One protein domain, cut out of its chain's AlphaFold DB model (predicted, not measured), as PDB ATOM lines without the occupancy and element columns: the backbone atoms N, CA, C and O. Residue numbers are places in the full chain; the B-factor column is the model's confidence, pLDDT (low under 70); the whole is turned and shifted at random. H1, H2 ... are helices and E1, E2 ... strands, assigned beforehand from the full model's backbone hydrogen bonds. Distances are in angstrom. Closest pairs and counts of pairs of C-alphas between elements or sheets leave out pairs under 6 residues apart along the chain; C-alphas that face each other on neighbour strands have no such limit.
ATOM      1  N   ASP A   2     -41.096 -45.147  17.556       57.88
ATOM      2  CA  ASP A   2     -40.091 -44.222  18.082       57.88
ATOM      3  C   ASP A   2     -40.767 -43.234  19.045       57.88
ATOM      4  O   ASP A   2     -41.737 -42.567  18.685       57.88
ATOM      5  N   ALA A   3     -40.283 -43.171  20.287       60.53
ATOM      6  CA  ALA A   3     -40.837 -42.305  21.327       60.53
ATOM      7  C   ALA A   3     -40.571 -40.808  21.072       60.53
ATOM      8  O   ALA A   3     -41.117 -39.961  21.778       60.53
ATOM      9  N   THR A   4     -39.735 -40.472  20.087       65.00
ATOM     10  CA  THR A   4     -39.324 -39.093  19.813       65.00
ATOM     11  C   THR A   4     -40.262 -38.332  18.878       65.00
ATOM     12  O   THR A   4     -40.163 -37.113  18.828       65.00
ATOM     13  N   TRP A   5     -41.224 -38.991  18.219       69.50
ATOM     14  CA  TRP A   5     -42.088 -38.341  17.218       69.50
ATOM     15  C   TRP A   5     -43.132 -37.392  17.809       69.50
ATOM     16  O   TRP A   5     -43.474 -36.393  17.190       69.50
ATOM     17  N   ALA A   6     -43.630 -37.686  19.010       74.25
ATOM     18  CA  ALA A   6     -44.555 -36.803  19.714       74.25
ATOM     19  C   ALA A   6     -43.864 -35.589  20.370       74.25
ATOM     20  O   ALA A   6     -44.375 -34.487  20.220       74.25
ATOM     21  N   PRO A   7     -42.744 -35.718  21.112       79.25
ATOM     22  CA  PRO A   7     -42.205 -34.595  21.884       79.25
ATOM     23  C   PRO A   7     -41.424 -33.547  21.071       79.25
ATOM     24  O   PRO A   7     -41.213 -32.444  21.581       79.25
ATOM     25  N   GLY A   8     -40.951 -33.852  19.858       78.88
ATOM     26  CA  GLY A   8     -40.186 -32.894  19.057       78.88
ATOM     27  C   GLY A   8     -39.371 -33.523  17.932       78.88
ATOM     28  O   GLY A   8     -39.687 -34.599  17.441       78.88
ATOM     29  N   TYR A   9     -38.309 -32.840  17.505       77.06
ATOM     30  CA  TYR A   9     -37.425 -33.322  16.440       77.06
ATOM     31  C   TYR A   9     -35.968 -32.921  16.681       77.06
ATOM     32  O   TYR A   9     -35.679 -31.930  17.353       77.06
ATOM     33  N   VAL A  10     -35.035 -33.679  16.103       80.44
ATOM     34  CA  VAL A  10     -33.610 -33.317  16.061       80.44
ATOM     35  C   VAL A  10     -33.349 -32.507  14.795       80.44
ATOM     36  O   VAL A  10     -33.740 -32.907  13.696       80.44
ATOM     37  N   ARG A  11     -32.716 -31.338  14.926       74.75
ATOM     38  CA  ARG A  11     -32.437 -30.471  13.773       74.75
ATOM     39  C   ARG A  11     -31.377 -31.112  12.873       74.75
ATOM     40  O   ARG A  11     -30.279 -31.420  13.328       74.75
ATOM     41  N   SER A  12     -31.681 -31.231  11.577       72.19
ATOM     42  CA  SER A  12     -30.756 -31.787  10.580       72.19
ATOM     43  C   SER A  12     -29.402 -31.064  10.587       72.19
ATOM     44  O   SER A  12     -29.353 -29.834  10.596       72.19
ATOM     45  N   GLY A  13     -28.309 -31.832  10.613       76.19
ATOM     46  CA  GLY A  13     -26.939 -31.307  10.703       76.19
ATOM     47  C   GLY A  13     -26.486 -30.901  12.112       76.19
ATOM     48  O   GLY A  13     -25.391 -30.367  12.262       76.19
ATOM     49  N   SER A  14     -27.293 -31.156  13.146       78.62
ATOM     50  CA  SER A  14     -26.941 -30.927  14.550       78.62
ATOM     51  C   SER A  14     -27.469 -32.057  15.439       78.62
ATOM     52  O   SER A  14     -28.401 -32.759  15.058       78.62
ATOM     53  N   ASN A  15     -26.929 -32.197  16.651       82.50
ATOM     54  CA  ASN A  15     -27.481 -33.094  17.677       82.50
ATOM     55  C   ASN A  15     -28.434 -32.358  18.639       82.50
ATOM     56  O   ASN A  15     -28.659 -32.804  19.763       82.50
ATOM     57  N   GLU A  16     -28.963 -31.204  18.231       84.75
ATOM     58  CA  GLU A  16     -29.847 -30.394  19.061       84.75
ATOM     59  C   GLU A  16     -31.302 -30.858  18.911       84.75
ATOM     60  O   GLU A  16     -31.862 -30.880  17.809       84.75
ATOM     61  N   PHE A  17     -31.916 -31.217  20.038       83.50
ATOM     62  CA  PHE A  17     -33.337 -31.527  20.117       83.50
ATOM     63  C   PHE A  17     -34.150 -30.240  20.278       83.50
ATOM     64  O   PHE A  17     -33.901 -29.448  21.184       83.50
ATOM     65  N   THR A  18     -35.148 -30.048  19.417       81.94
ATOM     66  CA  THR A  18     -36.126 -28.962  19.521       81.94
ATOM     67  C   THR A  18     -37.458 -29.530  20.024       81.94
ATOM     68  O   THR A  18     -38.088 -30.299  19.291       81.94
ATOM     69  N   PRO A  19     -37.916 -29.154  21.237       80.94
ATOM     70  CA  PRO A  19     -39.241 -29.521  21.722       80.94
ATOM     71  C   PRO A  19     -40.321 -28.933  20.813       80.94
ATOM     72  O   PRO A  19     -40.337 -27.733  20.542       80.94
ATOM     73  N   SER A  20     -41.220 -29.783  20.337       77.88
ATOM     74  CA  SER A  20     -42.320 -29.407  19.454       77.88
ATOM     75  C   SER A  20     -43.370 -30.503  19.531       77.88
ATOM     76  O   SER A  20     -43.316 -31.449  18.750       77.88
ATOM     77  N   LEU A  21     -44.288 -30.385  20.491       78.50
ATOM     78  CA  LEU A  21     -45.323 -31.391  20.702       78.50
ATOM     79  C   LEU A  21     -46.188 -31.537  19.445       78.50
ATOM     80  O   LEU A  21     -46.895 -30.603  19.067       78.50
ATOM     81  N   ASP A  22     -46.153 -32.718  18.838       74.69
ATOM     82  CA  ASP A  22     -47.093 -33.133  17.807       74.69
ATOM     83  C   ASP A  22     -48.091 -34.122  18.422       74.69
ATOM     84  O   ASP A  22     -47.836 -35.323  18.566       74.69
ATOM     85  N   GLU A  23     -49.247 -33.584  18.822       76.31
ATOM     86  CA  GLU A  23     -50.338 -34.347  19.434       76.31
ATOM     87  C   GLU A  23     -50.882 -35.439  18.513       76.31
ATOM     88  O   GLU A  23     -51.508 -36.379  19.003       76.31
ATOM     89  N   PHE A  24     -50.631 -35.366  17.197       75.75
ATOM     90  CA  PHE A  24     -51.034 -36.428  16.286       75.75
ATOM     91  C   PHE A  24     -50.462 -37.770  16.728       75.75
ATOM     92  O   PHE A  24     -51.206 -38.747  16.730       75.75
ATOM     93  N   TYR A  25     -49.185 -37.816  17.126       76.62
ATOM     94  CA  TYR A  25     -48.487 -39.044  17.519       76.62
ATOM     95  C   TYR A  25     -48.843 -39.523  18.930       76.62
ATOM     96  O   TYR A  25     -48.379 -40.579  19.366       76.62
ATOM     97  N   TYR A  26     -49.685 -38.782  19.653       78.81
ATOM     98  CA  TYR A  26     -50.164 -39.186  20.963       78.81
ATOM     99  C   TYR A  26     -51.411 -40.068  20.830       78.81
ATOM    100  O   TYR A  26     -52.498 -39.594  20.508       78.81
ATOM    101  N   LEU A  27     -51.257 -41.374  21.086       78.69
ATOM    102  CA  LEU A  27     -52.342 -42.369  21.027       78.69
ATOM    103  C   LEU A  27     -53.095 -42.394  19.679       78.69
ATOM    104  O   LEU A  27     -54.301 -42.645  19.624       78.69
ATOM    105  N   THR A  28     -52.384 -42.155  18.575       83.00
ATOM    106  CA  THR A  28     -52.947 -42.226  17.224       83.00
ATOM    107  C   THR A  28     -53.572 -43.599  16.962       83.00
ATOM    108  O   THR A  28     -52.909 -44.619  17.170       83.00
ATOM    109  N   PRO A  29     -54.797 -43.678  16.406       84.88
ATOM    110  CA  PRO A  29     -55.319 -44.945  15.915       84.88
ATOM    111  C   PRO A  29     -54.367 -45.556  14.869       84.88
ATOM    112  O   PRO A  29     -53.969 -44.837  13.941       84.88
ATOM    113  N   PRO A  30     -54.049 -46.864  14.933       84.12
ATOM    114  CA  PRO A  30     -53.068 -47.482  14.035       84.12
ATOM    115  C   PRO A  30     -53.367 -47.264  12.545       84.12
ATOM    116  O   PRO A  30     -52.471 -46.997  11.751       84.12
ATOM    117  N   ALA A  31     -54.651 -47.248  12.169       82.19
ATOM    118  CA  ALA A  31     -55.087 -47.020  10.788       82.19
ATOM    119  C   ALA A  31     -54.804 -45.599  10.272       82.19
ATOM    120  O   ALA A  31     -54.742 -45.380   9.063       82.19
ATOM    121  N   GLN A  32     -54.669 -44.615  11.165       79.69
ATOM    122  CA  GLN A  32     -54.270 -43.255  10.801       79.69
ATOM    123  C   GLN A  32     -52.747 -43.123  10.746       79.69
ATOM    124  O   GLN A  32     -52.233 -42.479   9.835       79.69
ATOM    125  N   PHE A  33     -52.043 -43.779  11.669       79.75
ATOM    126  CA  PHE A  33     -50.583 -43.829  11.708       79.75
ATOM    127  C   PHE A  33     -49.994 -44.512  10.460       79.75
ATOM    128  O   PHE A  33     -49.089 -43.984   9.816       79.75
ATOM    129  N   ALA A  34     -50.611 -45.614  10.019       80.25
ATOM    130  CA  ALA A  34     -50.217 -46.358   8.822       80.25
ATOM    131  C   ALA A  34     -50.388 -45.584   7.495       80.25
ATOM    132  O   ALA A  34     -50.038 -46.087   6.429       80.25
ATOM    133  N   ARG A  35     -50.944 -44.361   7.515       77.56
ATOM    134  CA  ARG A  35     -51.127 -43.530   6.308       77.56
ATOM    135  C   ARG A  35     -49.862 -42.804   5.876       77.56
ATOM    136  O   ARG A  35     -49.783 -42.407   4.718       77.56
ATOM    137  N   ASN A  36     -48.926 -42.588   6.793       75.50
ATOM    138  CA  ASN A  36     -47.641 -41.957   6.501       75.50
ATOM    139  C   ASN A  36     -46.439 -42.737   7.053       75.50
ATOM    140  O   ASN A  36     -45.315 -42.408   6.695       75.50
ATOM    141  N   HIS A  37     -46.663 -43.798   7.836       79.25
ATOM    142  CA  HIS A  37     -45.604 -44.666   8.347       79.25
ATOM    143  C   HIS A  37     -45.931 -46.132   8.084       79.25
ATOM    144  O   HIS A  37     -46.872 -46.678   8.653       79.25
ATOM    145  N   PHE A  38     -45.134 -46.779   7.238       79.62
ATOM    146  CA  PHE A  38     -45.206 -48.224   7.060       79.62
ATOM    147  C   PHE A  38     -44.214 -48.894   8.012       79.62
ATOM    148  O   PHE A  38     -43.041 -48.509   8.004       79.62
ATOM    149  N   PRO A  39     -44.641 -49.849   8.855       80.12
ATOM    150  CA  PRO A  39     -43.728 -50.511   9.772       80.12
ATOM    151  C   PRO A  39     -42.802 -51.469   9.015       80.12
ATOM    152  O   PRO A  39     -43.204 -52.088   8.032       80.12
ATOM    153  N   GLU A  40     -41.567 -51.609   9.492       79.56
ATOM    154  CA  GLU A  40     -40.612 -52.579   8.943       79.56
ATOM    155  C   GLU A  40     -41.079 -54.025   9.173       79.56
ATOM    156  O   GLU A  40     -40.989 -54.854   8.271       79.56
ATOM    157  N   ASP A  41     -41.658 -54.301  10.347       82.00
ATOM    158  CA  ASP A  41     -42.362 -55.550  10.639       82.00
ATOM    159  C   ASP A  41     -43.889 -55.333  10.545       82.00
ATOM    160  O   ASP A  41     -44.458 -54.580  11.347       82.00
ATOM    161  N   PRO A  42     -44.589 -56.005   9.608       81.38
ATOM    162  CA  PRO A  42     -46.044 -55.945   9.474       81.38
ATOM    163  C   PRO A  42     -46.825 -56.232  10.762       81.38
ATOM    164  O   PRO A  42     -47.894 -55.651  10.972       81.38
ATOM    165  N   ASN A  43     -46.293 -57.078  11.652       83.31
ATOM    166  CA  ASN A  43     -46.938 -57.425  12.922       83.31
ATOM    167  C   ASN A  43     -47.025 -56.228  13.879       83.31
ATOM    168  O   ASN A  43     -47.875 -56.200  14.768       83.31
ATOM    169  N   TRP A  44     -46.186 -55.205  13.693       84.00
ATOM    170  CA  TRP A  44     -46.224 -53.977  14.492       84.00
ATOM    171  C   TRP A  44     -47.278 -52.978  14.018       84.00
ATOM    172  O   TRP A  44     -47.476 -51.953  14.668       84.00
ATOM    173  N   SER A  45     -47.958 -53.247  12.902       82.69
ATOM    174  CA  SER A  45     -48.981 -52.342  12.373       82.69
ATOM    175  C   SER A  45     -50.207 -52.217  13.270       82.69
ATOM    176  O   SER A  45     -50.903 -51.208  13.185       82.69
ATOM    177  N   LEU A  46     -50.490 -53.227  14.102       84.69
ATOM    178  CA  LEU A  46     -51.729 -53.341  14.882       84.69
ATOM    179  C   LEU A  46     -53.001 -53.270  14.008       84.69
ATOM    180  O   LEU A  46     -54.083 -52.950  14.505       84.69
ATOM    181  N   LEU A  47     -52.876 -53.549  12.705       85.44
ATOM    182  CA  LEU A  47     -53.977 -53.586  11.749       85.44
ATOM    183  C   LEU A  47     -54.359 -55.028  11.434       85.44
ATOM    184  O   LEU A  47     -53.498 -55.871  11.207       85.44
ATOM    185  N   ALA A  48     -55.667 -55.290  11.381       82.69
ATOM    186  CA  ALA A  48     -56.190 -56.562  10.884       82.69
ATOM    187  C   ALA A  48     -55.942 -56.731   9.375       82.69
ATOM    188  O   ALA A  48     -55.775 -57.848   8.901       82.69
ATOM    189  N   ASP A  49     -55.908 -55.610   8.650       82.12
ATOM    190  CA  ASP A  49     -55.653 -55.540   7.215       82.12
ATOM    191  C   ASP A  49     -54.639 -54.416   6.949       82.12
ATOM    192  O   ASP A  49     -54.976 -53.227   6.927       82.12
ATOM    193  N   LEU A  50     -53.359 -54.787   6.886       81.62
ATOM    194  CA  LEU A  50     -52.271 -53.867   6.562       81.62
ATOM    195  C   LEU A  50     -52.164 -53.772   5.033       81.62
ATOM    196  O   LEU A  50     -51.969 -54.812   4.400       81.62
ATOM    197  N   PRO A  51     -52.228 -52.567   4.427       76.94
ATOM    198  CA  PRO A  51     -51.995 -52.414   2.993       76.94
ATOM    199  C   PRO A  51     -50.671 -53.048   2.566       76.94
ATOM    200  O   PRO A  51     -49.697 -53.058   3.321       76.94
ATOM    201  N   LEU A  52     -50.599 -53.532   1.329       79.62
ATOM    202  CA  LEU A  52     -49.348 -54.084   0.816       79.62
ATOM    203  C   LEU A  52     -48.303 -52.965   0.674       79.62
ATOM    204  O   LEU A  52     -48.627 -51.828   0.328       79.62
ATOM    205  N   LEU A  53     -47.021 -53.280   0.885       78.88
ATOM    206  CA  LEU A  53     -45.940 -52.291   0.762       78.88
ATOM    207  C   LEU A  53     -45.952 -51.536  -0.589       78.88
ATOM    208  O   LEU A  53     -45.760 -50.318  -0.576       78.88
ATOM    209  N   PRO A  54     -46.214 -52.178  -1.749       78.31
ATOM    210  CA  PRO A  54     -46.405 -51.459  -3.006       78.31
ATOM    211  C   PRO A  54     -47.559 -50.453  -2.947       78.31
ATOM    212  O   PRO A  54     -47.389 -49.308  -3.349       78.31
ATOM    213  N   GLU A  55     -48.713 -50.837  -2.403       75.06
ATOM    214  CA  GLU A  55     -49.874 -49.948  -2.282       75.06
ATOM    215  C   GLU A  55     -49.562 -48.737  -1.406       75.06
ATOM    216  O   GLU A  55     -49.955 -47.624  -1.741       75.06
ATOM    217  N   PHE A  56     -48.816 -48.928  -0.316       77.25
ATOM    218  CA  PHE A  56     -48.325 -47.820   0.498       77.25
ATOM    219  C   PHE A  56     -47.354 -46.927  -0.286       77.25
ATOM    220  O   PHE A  56     -47.507 -45.707  -0.304       77.25
ATOM    221  N   ARG A  57     -46.374 -47.524  -0.974       79.00
ATOM    222  CA  ARG A  57     -45.312 -46.806  -1.693       79.00
ATOM    223  C   ARG A  57     -45.828 -45.990  -2.875       79.00
ATOM    224  O   ARG A  57     -45.260 -44.947  -3.182       79.00
ATOM    225  N   TYR A  58     -46.871 -46.469  -3.544       84.38
ATOM    226  CA  TYR A  58     -47.446 -45.805  -4.710       84.38
ATOM    227  C   TYR A  58     -48.565 -44.828  -4.361       84.38
ATOM    228  O   TYR A  58     -49.163 -44.289  -5.286       84.38
ATOM    229  N   ARG A  59     -48.849 -44.561  -3.080       86.75
ATOM    230  CA  ARG A  59     -49.797 -43.517  -2.654       86.75
ATOM    231  C   ARG A  59     -49.177 -42.120  -2.705       86.75
ATOM    232  O   ARG A  59     -47.954 -41.990  -2.662       86.75
TER     233      ARG A  59
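This is residues 2 to 59 of the 175 residues of an uncharacterized protein of Chitinophagaceae bacterium (UniProt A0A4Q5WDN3). With little regular structure, this is mostly a winding chain: a small two-stranded hairpin, E1 and E2, lies at one end, and three short helices, H1, H2 and H3, lie among loops at the other. The hairpin's turn, residues 11 to 16, sticks out. The printed part has 58 residues, 19 of them in the named elements, in the order E1, E2, H1, H2, H3; the class is mixed and the sheet antiparallel. The whole is loose, with a radius of gyration of the C-alphas of 13.7 A, and only just elongated, spanning 37 by 24 by 19 A.

E1, residues 8 to 10, and E2, residues 17 to 19, form an antiparallel hairpin at 163 degrees, with N 18 and O 9 within hydrogen-bond range at 2.8 A. H1, residues 30 to 33, and H2, residues 42 to 45, are close but not clearly touching; their closest C-alphas, of Pro 30 and Ser 45, are 6.6 A apart. H3, residues 53 to 57, is apart from both. In H3 every O i to N i+4 pair is within hydrogen-bond range; H1 and H2 are too short for such a pair.

E1 begins at C-alpha 8 (-40.186, -32.894, 19.057) and measures 7.2 A, E2 6.4 A, H1 5.0 A and H2 5.5 A. H3, 6.0 A, ends at C-alpha 57 (-45.312, -46.806, -1.693).

The C-alphas farthest apart, of Ser 14 and Ala 48, are 39.1 A apart. The printed part has no cut, and no link is long. Residues 2 to 5 have pLDDT under 70.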